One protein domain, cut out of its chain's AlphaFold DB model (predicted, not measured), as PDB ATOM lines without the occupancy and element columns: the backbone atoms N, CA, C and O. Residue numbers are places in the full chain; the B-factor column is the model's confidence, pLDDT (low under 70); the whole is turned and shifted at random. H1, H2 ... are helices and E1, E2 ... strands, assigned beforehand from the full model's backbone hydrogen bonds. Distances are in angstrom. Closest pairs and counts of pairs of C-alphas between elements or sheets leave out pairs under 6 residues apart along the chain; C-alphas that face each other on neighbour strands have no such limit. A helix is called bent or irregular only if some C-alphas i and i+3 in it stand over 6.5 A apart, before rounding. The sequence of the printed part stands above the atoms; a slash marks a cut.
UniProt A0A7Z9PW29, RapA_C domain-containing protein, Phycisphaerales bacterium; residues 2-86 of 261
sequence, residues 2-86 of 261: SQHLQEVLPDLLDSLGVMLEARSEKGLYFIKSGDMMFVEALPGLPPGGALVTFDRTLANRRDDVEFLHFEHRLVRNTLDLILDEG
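Overview. This is residues 2 to 86 of the 261 residues of the protein "RapA_C domain-containing protein" of Phycisphaerales bacterium (UniProt A0A7Z9PW29). A twisted sheet of four short strands is the body of this model, with the long helix H1 over one face towards the E1 edge and the short helix H2 at the other edge, over E4. H3 packs on H1, off the sheet, and a long loop, residues 34 to 49, joins E2 to E3. The printed part has 85 residues with three named helices and four named strands, in the order H1 E1 E2 E3 H2 E4 H3. The sheet runs E1 E2 E3 E4 and is mixed, and the class is mixed, helices and strands. The whole is compact, with a radius of gyration of the C-alphas of 12.3 A, yet elongated, spanning 38 by 24 by 18 A.

Along the chain. Find C-alpha 2 at (-18.236, 37.128, 7.427); from there H1 runs 20.3 A to residue 15. H1 is irregular, but only just: C-alphas 7 and 10 are 6.7 A apart. Next come E1, residues 18 to 22, 13.3 A long, and E2, residues 28 to 33, 17.0 A. Go on to C-alpha 50 at (-27.415, 20.921, 4.987), where E3 begins, ending at residue 53. H2 is residues 56 to 61 and E4 residues 65 to 67. H3, residues 73 to 84, runs 16.1 A to C-alpha 84 at (-30.282, 37.233, -13.088).

Arrangement. Look first at E1, E2 and E3, a meander, each strand the antiparallel neighbour of the one before. In the hairpin E1 and E2, N 19 and O 32 are 2.9 A apart, within hydrogen-bond range; in the hairpin E2 and E3, N 29 and O 52 are 2.9 A apart. E3, H2 and E4 form a strand-helix-strand unit, two parallel neighbour strands with a helix between, its crossover right-handed; N 66 and O 51 are 2.9 A apart. H1 is on one face of the sheet, making two layers, at a height of 10.1 A; its closest C-alphas to E1 are those of Pro 10 and Leu 20, 6.5 A apart. H2 is on the sheet, only just over E4, with 3 C-alphas falling on it; the closest C-alphas are those of Ala 59 and Val 65, 5.4 A apart. H3 is not on the sheet, but touches H1 at its residues 9 to 13 alone, the same way at a steep tilt of 56 degrees; the closest C-alphas, of Leu 13 and Thr 78, are 7.2 A apart. H2 and H3 are apart. Every O i to N i+4 pair is within hydrogen-bond range in H2 and H3, and 8 of 10 are in H1.

Size, cuts and confidence. The C-alphas farthest apart are those of Arg 61 and Gly 86, at 39.1 A. The printed part has no cut. The link from E2 to E3 is long, with 16 residues; the other links are tight. The mean pLDDT of the printed part is 87.4; look for values under 70 at residue 2 and residues 35 to 40.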
ATOM      1  N   SER A   2     -17.235  38.147   7.014       61.53
ATOM      2  CA  SER A   2     -18.236  37.128   7.427       61.53
ATOM      3  C   SER A   2     -19.516  37.733   8.036       61.53
ATOM      4  O   SER A   2     -20.616  37.323   7.691       61.53
ATOM      5  N   GLN A   3     -19.384  38.785   8.857       75.25
ATOM      6  CA  GLN A   3     -20.533  39.454   9.494       75.25
ATOM      7  C   GLN A   3     -21.545  40.033   8.497       75.25
ATOM      8  O   GLN A   3     -22.738  39.853   8.683       75.25
ATOM      9  N   HIS A   4     -21.085  40.657   7.410       83.81
ATOM     10  CA  HIS A   4     -21.997  41.237   6.424       83.81
ATOM     11  C   HIS A   4     -22.777  40.159   5.660       83.81
ATOM     12  O   HIS A   4     -23.967  40.303   5.415       83.81
ATOM     13  N   LEU A   5     -22.123  39.035   5.341       87.25
ATOM     14  CA  LEU A   5     -22.807  37.897   4.732       87.25
ATOM     15  C   LEU A   5     -23.853  37.302   5.683       87.25
ATOM     16  O   LEU A   5     -24.939  36.952   5.243       87.25
ATOM     17  N   GLN A   6     -23.543  37.217   6.978       88.94
ATOM     18  CA  GLN A   6     -24.481  36.738   7.994       88.94
ATOM     19  C   GLN A   6     -25.713  37.647   8.139       88.94
ATOM     20  O   GLN A   6     -26.785  37.153   8.477       88.94
ATOM     21  N   GLU A   7     -25.569  38.950   7.897       88.75
ATOM     22  CA  GLU A   7     -26.678  39.908   7.915       88.75
ATOM     23  C   GLU A   7     -27.550  39.805   6.660       88.75
ATOM     24  O   GLU A   7     -28.768  39.820   6.774       88.75
ATOM     25  N   VAL A   8     -26.938  39.685   5.478       89.69
ATOM     26  CA  VAL A   8     -27.647  39.807   4.191       89.69
ATOM     27  C   VAL A   8     -28.159  38.468   3.657       89.69
ATOM     28  O   VAL A   8     -29.260  38.400   3.119       89.69
ATOM     29  N   LEU A   9     -27.385  37.386   3.792       91.62
ATOM     30  CA  LEU A   9     -27.739  36.087   3.209       91.62
ATOM     31  C   LEU A   9     -29.100  35.544   3.683       91.62
ATOM     32  O   LEU A   9     -29.801  34.990   2.842       91.62
ATOM     33  N   PRO A  10     -29.514  35.684   4.960       91.44
ATOM     34  CA  PRO A  10     -30.839  35.238   5.384       91.44
ATOM     35  C   PRO A  10     -31.976  35.900   4.596       91.44
ATOM     36  O   PRO A  10     -32.870  35.195   4.144       91.44
ATOM     37  N   ASP A  11     -31.899  37.215   4.371       89.19
ATOM     38  CA  ASP A  11     -32.920  37.968   3.629       89.19
ATOM     39  C   ASP A  11     -32.946  37.565   2.142       89.19
ATOM     40  O   ASP A  11     -34.010  37.470   1.532       89.19
ATOM     41  N   LEU A  12     -31.775  37.280   1.559       89.06
ATOM     42  CA  LEU A  12     -31.654  36.781   0.182       89.06
ATOM     43  C   LEU A  12     -32.194  35.353   0.022       89.06
ATOM     44  O   LEU A  12     -32.798  35.024  -0.991       89.06
ATOM     45  N   LEU A  13     -31.964  34.483   1.003       89.56
ATOM     46  CA  LEU A  13     -32.500  33.123   0.973       89.56
ATOM     47  C   LEU A  13     -34.021  33.136   1.148       89.56
ATOM     48  O   LEU A  13     -34.718  32.433   0.417       89.56
ATOM     49  N   ASP A  14     -34.536  33.969   2.055       88.06
ATOM     50  CA  ASP A  14     -35.975  34.119   2.283       88.06
ATOM     51  C   ASP A  14     -36.701  34.627   1.028       88.06
ATOM     52  O   ASP A  14     -37.757  34.102   0.675       88.06
ATOM     53  N   SER A  15     -36.100  35.562   0.278       83.69
ATOM     54  CA  SER A  15     -36.682  36.058  -0.980       83.69
ATOM     55  C   SER A  15     -36.813  34.979  -2.063       83.69
ATOM     56  O   SER A  15     -37.725  35.050  -2.885       83.69
ATOM     57  N   LEU A  16     -35.964  33.948  -2.022       85.38
ATOM     58  CA  LEU A  16     -36.021  32.772  -2.896       85.38
ATOM     59  C   LEU A  16     -36.890  31.634  -2.325       85.38
ATOM     60  O   LEU A  16     -37.074  30.604  -2.980       85.38
ATOM     61  N   GLY A  17     -37.423  31.791  -1.108       86.75
ATOM     62  CA  GLY A  17     -38.166  30.753  -0.392       86.75
ATOM     63  C   GLY A  17     -37.280  29.646   0.193       86.75
ATOM     64  O   GLY A  17     -37.754  28.533   0.433       86.75
ATOM     65  N   VAL A  18     -35.991  29.916   0.410       89.44
ATOM     66  CA  VAL A  18     -35.037  29.006   1.057       89.44
ATOM     67  C   VAL A  18     -34.962  29.331   2.547       89.44
ATOM     68  O   VAL A  18     -34.676  30.452   2.953       89.44
ATOM     69  N   MET A  19     -35.202  28.330   3.390       90.31
ATOM     70  CA  MET A  19     -35.251  28.513   4.838       90.31
ATOM     71  C   MET A  19     -33.871  28.330   5.463       90.31
ATOM     72  O   MET A  19     -33.193  27.336   5.199       90.31
ATOM     73  N   LEU A  20     -33.505  29.240   6.367       93.12
ATOM     74  CA  LEU A  20     -32.305  29.147   7.197       93.12
ATOM     75  C   LEU A  20     -32.695  29.087   8.683       93.12
ATOM     76  O   LEU A  20     -32.939  30.102   9.331       93.12
ATOM     77  N   GLU A  21     -32.762  27.879   9.241       93.69
ATOM     78  CA  GLU A  21     -33.263  27.645  10.599       93.69
ATOM     79  C   GLU A  21     -32.122  27.580  11.616       93.69
ATOM     80  O   GLU A  21     -31.260  26.704  11.538       93.69
ATOM     81  N   ALA A  22     -32.130  28.463  12.617       94.06
ATOM     82  CA  ALA A  22     -31.172  28.393  13.718       94.06
ATOM     83  C   ALA A  22     -31.348  27.097  14.534       94.06
ATOM     84  O   ALA A  22     -32.465  26.666  14.835       94.06
ATOM     85  N   ARG A  23     -30.231  26.478  14.920       94.88
ATOM     86  CA  ARG A  23     -30.198  25.299  15.795       94.88
ATOM     87  C   ARG A  23     -29.876  25.692  17.238       94.88
ATOM     88  O   ARG A  23     -29.583  26.843  17.545       94.88
ATOM     89  N   SER A  24     -29.953  24.716  18.144       91.06
ATOM     90  CA  SER A  24     -29.667  24.913  19.573       91.06
ATOM     91  C   SER A  24     -28.222  25.342  19.840       91.06
ATOM     92  O   SER A  24     -27.956  26.067  20.797       91.06
ATOM     93  N   GLU A  25     -27.284  24.887  19.009       91.56
ATOM     94  CA  GLU A  25     -25.896  25.334  19.043       91.56
ATOM     95  C   GLU A  25     -25.782  26.719  18.391       91.56
ATOM     96  O   GLU A  25     -26.212  26.934  17.258       91.56
ATOM     97  N   LYS A  26     -25.205  27.683  19.115       91.44
ATOM     98  CA  LYS A  26     -25.081  29.063  18.638       91.44
ATOM     99  C   LYS A  26     -24.237  29.118  17.362       91.44
ATOM    100  O   LYS A  26     -23.108  28.643  17.348       91.44
ATOM    101  N   GLY A  27     -24.761  29.783  16.333       90.94
ATOM    102  CA  GLY A  27     -24.074  29.941  15.048       90.94
ATOM    103  C   GLY A  27     -24.207  28.734  14.117       90.94
ATOM    104  O   GLY A  27     -23.654  28.773  13.020       90.94
ATOM    105  N   LEU A  28     -24.944  27.696  14.525       94.88
ATOM    106  CA  LEU A  28     -25.312  26.573  13.673       94.88
ATOM    107  C   LEU A  28     -26.706  26.799  13.087       94.88
ATOM    108  O   LEU A  28     -27.660  27.102  13.810       94.88
ATOM    109  N   TYR A  29     -26.825  26.591  11.783       95.56
ATOM    110  CA  TYR A  29     -28.072  26.722  11.046       95.56
ATOM    111  C   TYR A  29     -28.317  25.476  10.203       95.56
ATOM    112  O   TYR A  29     -27.392  24.735   9.874       95.56
ATOM    113  N   PHE A  30     -29.573  25.242   9.851       95.50
ATOM    114  CA  PHE A  30     -29.956  24.246   8.867       95.50
ATOM    115  C   PHE A  30     -30.629  24.935   7.696       95.50
ATOM    116  O   PHE A  30     -31.654  25.594   7.871       95.50
ATOM    117  N   ILE A  31     -30.022  24.790   6.525       93.88
ATOM    118  CA  ILE A  31     -30.541  25.331   5.278       93.88
ATOM    119  C   ILE A  31     -31.338  24.251   4.550       93.88
ATOM    120  O   ILE A  31     -30.884  23.110   4.435       93.88
ATOM    121  N   LYS A  32     -32.530  24.598   4.070       91.12
ATOM    122  CA  LYS A  32     -33.392  23.698   3.295       91.12
ATOM    123  C   LYS A  32     -34.295  24.484   2.355       91.12
ATOM    124  O   LYS A  32     -34.623  25.641   2.610       91.12
ATOM    125  N   SER A  33     -34.746  23.818   1.305       86.38
ATOM    126  CA  SER A  33     -35.824  24.306   0.454       86.38
ATOM    127  C   SER A  33     -37.116  24.488   1.255       86.38
ATOM    128  O   SER A  33     -37.482  23.603   2.031       86.38
ATOM    129  N   GLY A  34     -37.785  25.631   1.091       79.56
ATOM    130  CA  GLY A  34     -39.134  25.859   1.606       79.56
ATOM    131  C   GLY A  34     -40.218  25.386   0.633       79.56
ATOM    132  O   GLY A  34     -39.946  25.086  -0.528       79.56
ATOM    133  N   ASP A  35     -41.466  25.354   1.102       69.50
ATOM    134  CA  ASP A  35     -42.618  24.880   0.314       69.50
ATOM    135  C   ASP A  35     -43.043  25.856  -0.803       69.50
ATOM    136  O   ASP A  35     -43.759  25.471  -1.725       69.50
ATOM    137  N   MET A  36     -42.607  27.119  -0.731       66.50
ATOM    138  CA  MET A  36     -42.884  28.168  -1.721       66.50
ATOM    139  C   MET A  36     -41.590  28.710  -2.339       66.50
ATOM    140  O   MET A  36     -41.370  29.920  -2.353       66.50
ATOM    141  N   MET A  37     -40.705  27.830  -2.815       65.62
ATOM    142  CA  MET A  37     -39.554  28.293  -3.593       65.62
ATOM    143  C   MET A  37     -40.010  28.896  -4.923       65.62
ATOM    144  O   MET A  37     -40.847  28.327  -5.626       65.62
ATOM    145  N   PHE A  38     -39.413  30.031  -5.280       61.19
ATOM    146  CA  PHE A  38     -39.606  30.668  -6.587       61.19
ATOM    147  C   PHE A  38     -38.878  29.922  -7.719       61.19
ATOM    148  O   PHE A  38     -39.168  30.154  -8.891       61.19
ATOM    149  N   VAL A  39     -37.986  28.987  -7.368       64.88
ATOM    150  CA  VAL A  39     -37.126  28.223  -8.284       64.88
ATOM    151  C   VAL A  39     -37.237  26.731  -7.990       64.88
ATOM    152  O   VAL A  39     -37.398  26.335  -6.838       64.88
ATOM    153  N   GLU A  40     -37.132  25.888  -9.022       66.12
ATOM    154  CA  GLU A  40     -37.268  24.427  -8.885       66.12
ATOM    155  C   GLU A  40     -36.271  23.824  -7.876       66.12
ATOM    156  O   GLU A  40     -36.616  22.894  -7.146       66.12
ATOM    157  N   ALA A  41     -35.048  24.365  -7.804       72.44
ATOM    158  CA  ALA A  41     -34.052  24.051  -6.782       72.44
ATOM    159  C   ALA A  41     -32.971  25.141  -6.714       72.44
ATOM    160  O   ALA A  41     -32.581  25.683  -7.747       72.44
ATOM    161  N   LEU A  42     -32.420  25.402  -5.521       82.62
ATOM    162  CA  LEU A  42     -31.220  26.230  -5.369       82.62
ATOM    163  C   LEU A  42     -29.974  25.392  -5.719       82.62
ATOM    164  O   LEU A  42     -29.681  24.420  -5.009       82.62
ATOM    165  N   PRO A  43     -29.202  25.735  -6.768       84.50
ATOM    166  CA  PRO A  43     -28.021  24.963  -7.130       84.50
ATOM    167  C   PRO A  43     -27.009  24.914  -5.979       84.50
ATOM    168  O   PRO A  43     -26.679  25.924  -5.359       84.50
ATOM    169  N   GLY A  44     -26.481  23.725  -5.695       82.50
ATOM    170  CA  GLY A  44     -25.550  23.502  -4.585       82.50
ATOM    171  C   GLY A  44     -26.210  23.191  -3.240       82.50
ATOM    172  O   GLY A  44     -25.481  22.858  -2.311       82.50
ATOM    173  N   LEU A  45     -27.545  23.240  -3.128       87.69
ATOM    174  CA  LEU A  45     -28.273  22.791  -1.938       87.69
ATOM    175  C   LEU A  45     -28.620  21.300  -2.059       87.69
ATOM    176  O   LEU A  45     -29.292  20.910  -3.017       87.69
ATOM    177  N   PRO A  46     -28.193  20.442  -1.115       87.38
ATOM    178  CA  PRO A  46     -28.602  19.043  -1.115       87.38
ATOM    179  C   PRO A  46     -30.126  18.897  -0.941       87.38
ATOM    180  O   PRO A  46     -30.711  19.648  -0.159       87.38
ATOM    181  N   PRO A  47     -30.783  17.891  -1.558       82.12
ATOM    182  CA  PRO A  47     -32.233  17.685  -1.430       82.12
ATOM    183  C   PRO A  47     -32.728  17.515   0.014       82.12
ATOM    184  O   PRO A  47     -33.870  17.836   0.325       82.12
ATOM    185  N   GLY A  48     -31.872  17.000   0.902       85.56
ATOM    186  CA  GLY A  48     -32.164  16.839   2.329       85.56
ATOM    187  C   GLY A  48     -31.840  18.063   3.188       85.56
ATOM    188  O   GLY A  48     -31.982  17.978   4.404       85.56
ATOM    189  N   GLY A  49     -31.387  19.168   2.591       91.56
ATOM    190  CA  GLY A  49     -30.793  20.296   3.303       91.56
ATOM    191  C   GLY A  49     -29.373  20.012   3.801       91.56
ATOM    192  O   GLY A  49     -28.826  18.924   3.606       91.56
ATOM    193  N   ALA A  50     -28.768  21.006   4.443       93.94
ATOM    194  CA  ALA A  50     -27.415  20.921   4.987       93.94
ATOM    195  C   ALA A  50     -27.294  21.683   6.312       93.94
ATOM    196  O   ALA A  50     -28.029  22.640   6.572       93.94
ATOM    197  N   LEU A  51     -26.353  21.262   7.162       96.00
ATOM    198  CA  LEU A  51     -25.929  22.058   8.310       96.00
ATOM    199  C   LEU A  51     -24.877  23.063   7.854       96.00
ATOM    200  O   LEU A  51     -23.903  22.701   7.200       96.00
ATOM    201  N   VAL A  52     -25.075  24.323   8.221       95.44
ATOM    202  CA  VAL A  52     -24.229  25.430   7.776       95.44
ATOM    203  C   VAL A  52     -23.889  26.362   8.932       95.44
ATOM    204  O   VAL A  52     -24.621  26.464   9.921       95.44
ATOM    205  N   THR A  53     -22.769  27.068   8.813       94.94
ATOM    206  CA  THR A  53     -22.334  28.064   9.795       94.94
ATOM    207  C   THR A  53     -21.573  29.218   9.148       94.94
ATOM    208  O   THR A  53     -20.894  29.046   8.139       94.94
ATOM    209  N   PHE A  54     -21.639  30.396   9.770       93.94
ATOM    210  CA  PHE A  54     -20.795  31.556   9.446       93.94
ATOM    211  C   PHE A  54     -19.546  31.644  10.347       93.94
ATOM    212  O   PHE A  54     -18.738  32.570  10.205       93.94
ATOM    213  N   ASP A  55     -19.374  30.699  11.283       93.44
ATOM    214  CA  ASP A  55     -18.205  30.602  12.159       93.44
ATOM    215  C   ASP A  55     -17.249  29.511  11.667       93.44
ATOM    216  O   ASP A  55     -17.486  28.309  11.806       93.44
ATOM    217  N   ARG A  56     -16.101  29.946  11.145       93.19
ATOM    218  CA  ARG A  56     -15.041  29.054  10.670       93.19
ATOM    219  C   ARG A  56     -14.535  28.104  11.759       93.19
ATOM    220  O   ARG A  56     -14.133  26.984  11.462       93.19
ATOM    221  N   THR A  57     -14.530  28.541  13.016       93.44
ATOM    222  CA  THR A  57     -14.069  27.724  14.144       93.44
ATOM    223  C   THR A  57     -15.012  26.557  14.393       93.44
ATOM    224  O   THR A  57     -14.547  25.466  14.716       93.44
ATOM    225  N   LEU A  58     -16.319  26.780  14.234       92.69
ATOM    226  CA  LEU A  58     -17.334  25.742  14.372       92.69
ATOM    227  C   LEU A  58     -17.209  24.725  13.233       92.69
ATOM    228  O   LEU A  58     -17.102  23.534  13.514       92.69
ATOM    229  N   ALA A  59     -17.106  25.188  11.984       93.81
ATOM    230  CA  ALA A  59     -16.923  24.313  10.822       93.81
ATOM    231  C   ALA A  59     -15.648  23.454  10.920       93.81
ATOM    232  O   ALA A  59     -15.677  22.261  10.661       93.81
ATOM    233  N   ASN A  60     -14.531  24.014  11.397       94.19
ATOM    234  CA  ASN A  60     -13.292  23.245  11.578       94.19
ATOM    235  C   ASN A  60     -13.387  22.151  12.659       94.19
ATOM    236  O   ASN A  60     -12.536  21.266  12.705       94.19
ATOM    237  N   ARG A  61     -14.344  22.250  13.590       94.81
ATOM    238  CA  ARG A  61     -14.560  21.251  14.653       94.81
ATOM    239  C   ARG A  61     -15.548  20.164  14.241       94.81
ATOM    240  O   ARG A  61     -15.653  19.166  14.950       94.81
ATOM    241  N   ARG A  62     -16.306  20.394  13.169       93.25
ATOM    242  CA  ARG A  62     -17.437  19.574  12.752       93.25
ATOM    243  C   ARG A  62     -17.420  19.385  11.243       93.25
ATOM    244  O   ARG A  62     -17.868  20.253  10.503       93.25
ATOM    245  N   ASP A  63     -16.970  18.212  10.816       92.06
ATOM    246  CA  ASP A  63     -16.884  17.853   9.395       92.06
ATOM    247  C   ASP A  63     -18.258  17.795   8.698       92.06
ATOM    248  O   ASP A  63     -18.336  17.841   7.474       92.06
ATOM    249  N   ASP A  64     -19.347  17.692   9.468       93.44
ATOM    250  CA  ASP A  64     -20.725  17.659   8.974       93.44
ATOM    251  C   ASP A  64     -21.351  19.050   8.765       93.44
ATOM    252  O   ASP A  64     -22.528  19.137   8.415       93.44
ATOM    253  N   VAL A  65     -20.599  20.134   8.997       95.25
ATOM    254  CA  VAL A  65     -21.085  21.518   8.899       95.25
ATOM    255  C   VAL A  65     -20.309  22.294   7.837       95.25
ATOM    256  O   VAL A  65     -19.097  22.478   7.935       95.25
ATOM    257  N   GLU A  66     -21.022  22.835   6.852       94.19
ATOM    258  CA  GLU A  66     -20.421  23.657   5.801       94.19
ATOM    259  C   GLU A  66     -20.189  25.102   6.274       94.19
ATOM    260  O   GLU A  66     -21.045  25.738   6.898       94.19
ATOM    261  N   PHE A  67     -19.013  25.649   5.959       94.56
ATOM    262  CA  PHE A  67     -18.671  27.039   6.256       94.56
ATOM    263  C   PHE A  67     -19.140  27.969   5.131       94.56
ATOM    264  O   PHE A  67     -18.607  27.928   4.022       94.56
ATOM    265  N   LEU A  68     -20.088  28.858   5.427       93.50
ATOM    266  CA  LEU A  68     -20.587  29.846   4.473       93.50
ATOM    267  C   LEU A  68     -19.662  31.063   4.399       93.50
ATOM    268  O   LEU A  68     -19.432  31.777   5.376       93.50
ATOM    269  N   HIS A  69     -19.169  31.326   3.192       92.00
ATOM    270  CA  HIS A  69     -18.417  32.518   2.809       92.00
ATOM    271  C   HIS A  69     -18.779  32.908   1.368       92.00
ATOM    272  O   HIS A  69     -19.444  32.146   0.674       92.00
ATOM    273  N   PHE A  70     -18.331  34.072   0.893       89.75
ATOM    274  CA  PHE A  70     -18.690  34.582  -0.442       89.75
ATOM    275  C   PHE A  70     -18.340  33.634  -1.600       89.75
ATOM    276  O   PHE A  70     -19.084  33.549  -2.565       89.75
ATOM    277  N   GLU A  71     -17.248  32.877  -1.482       89.25
ATOM    278  CA  GLU A  71     -16.843  31.881  -2.491       89.25
ATOM    279  C   GLU A  71     -17.545  30.514  -2.346       89.25
ATOM    280  O   GLU A  71     -17.282  29.595  -3.119       89.25
ATOM    281  N   HIS A  72     -18.421  30.342  -1.352       91.69
ATOM    282  CA  HIS A  72     -19.172  29.104  -1.186       91.69
ATOM    283  C   HIS A  72     -20.190  28.951  -2.322       91.69
ATOM    284  O   HIS A  72     -20.903  29.903  -2.639       91.69
ATOM    285  N   ARG A  73     -20.315  27.749  -2.905       90.62
ATOM    286  CA  ARG A  73     -21.197  27.501  -4.066       90.62
ATOM    287  C   ARG A  73     -22.631  27.961  -3.820       90.62
ATOM    288  O   ARG A  73     -23.175  28.677  -4.645       90.62
ATOM    289  N   LEU A  74     -23.200  27.615  -2.662       90.88
ATOM    290  CA  LEU A  74     -24.541  28.075  -2.268       90.88
ATOM    291  C   LEU A  74     -24.676  29.597  -2.306       90.88
ATOM    292  O   LEU A  74     -25.677  30.106  -2.793       90.88
ATOM    293  N   VAL A  75     -23.677  30.317  -1.799       92.50
ATOM    294  CA  VAL A  75     -23.713  31.779  -1.709       92.50
ATOM    295  C   VAL A  75     -23.595  32.394  -3.096       92.50
ATOM    296  O   VAL A  75     -24.404  33.251  -3.432       92.50
ATOM    297  N   ARG A  76     -22.653  31.919  -3.924       91.38
ATOM    298  CA  ARG A  76     -22.502  32.386  -5.312       91.38
ATOM    299  C   ARG A  76     -23.771  32.138  -6.119       91.38
ATOM    300  O   ARG A  76     -24.330  33.081  -6.648       91.38
ATOM    301  N   ASN A  77     -24.299  30.916  -6.080       90.12
ATOM    302  CA  ASN A  77     -25.513  30.564  -6.811       90.12
ATOM    303  C   ASN A  77     -26.740  31.357  -6.328       90.12
ATOM    304  O   ASN A  77     -27.585  31.708  -7.139       90.12
ATOM    305  N   THR A  78     -26.839  31.650  -5.025       89.75
ATOM    306  CA  THR A  78     -27.899  32.519  -4.479       89.75
ATOM    307  C   THR A  78     -27.794  33.932  -5.051       89.75
ATOM    308  O   THR A  78     -28.798  34.507  -5.458       89.75
ATOM    309  N   LEU A  79     -26.583  34.495  -5.093       89.56
ATOM    310  CA  LEU A  79     -26.348  35.832  -5.637       89.56
ATOM    311  C   LEU A  79     -26.615  35.879  -7.143       89.56
ATOM    312  O   LEU A  79     -27.333  36.767  -7.586       89.56
ATOM    313  N   ASP A  80     -26.087  34.916  -7.898       88.25
ATOM    314  CA  ASP A  80     -26.251  34.836  -9.352       88.25
ATOM    315  C   ASP A  80     -27.740  34.775  -9.719       88.25
ATOM    316  O   ASP A  80     -28.216  35.557 -10.535       88.25
ATOM    317  N   LEU A  81     -28.505  33.930  -9.024       86.19
ATOM    318  CA  LEU A  81     -29.943  33.788  -9.236       86.19
ATOM    319  C   LEU A  81     -30.699  35.100  -8.984       86.19
ATOM    320  O   LEU A  81     -31.498  35.521  -9.813       86.19
ATOM    321  N   ILE A  82     -30.406  35.793  -7.882       85.00
ATOM    322  CA  ILE A  82     -31.065  37.066  -7.546       85.00
ATOM    323  C   ILE A  82     -30.719  38.166  -8.557       85.00
ATOM    324  O   ILE A  82     -31.581  38.972  -8.910       85.00
ATOM    325  N   LEU A  83     -29.470  38.213  -9.022       84.62
ATOM    326  CA  LEU A  83     -29.019  39.197 -10.006       84.62
ATOM    327  C   LEU A  83     -29.611  38.923 -11.403       84.62
ATOM    328  O   LEU A  83     -29.967  39.871 -12.113       84.62
ATOM    329  N   ASP A  84     -29.788  37.650 -11.771       82.19
ATOM    330  CA  ASP A  84     -30.282  37.233 -13.088       82.19
ATOM    331  C   ASP A  84     -31.814  37.246 -13.209       82.19
ATOM    332  O   ASP A  84     -32.345  37.615 -14.261       82.19
ATOM    333  N   GLU A  85     -32.551  36.900 -12.150       71.69
ATOM    334  CA  GLU A  85     -34.016  36.744 -12.191       71.69
ATOM    335  C   GLU A  85     -34.776  38.040 -12.514       71.69
ATOM    336  O   GLU A  85     -35.963  38.018 -12.845       71.69
ATOM    337  N   GLY A  86     -34.114  39.196 -12.424       70.56
ATOM    338  CA  GLY A  86     -34.726  40.496 -12.696       70.56
ATOM    339  C   GLY A  86     -35.781  40.917 -11.669       70.56
ATOM    340  O   GLY A  86     -36.455  41.936 -11.858       70.56
TER     341      GLY A  86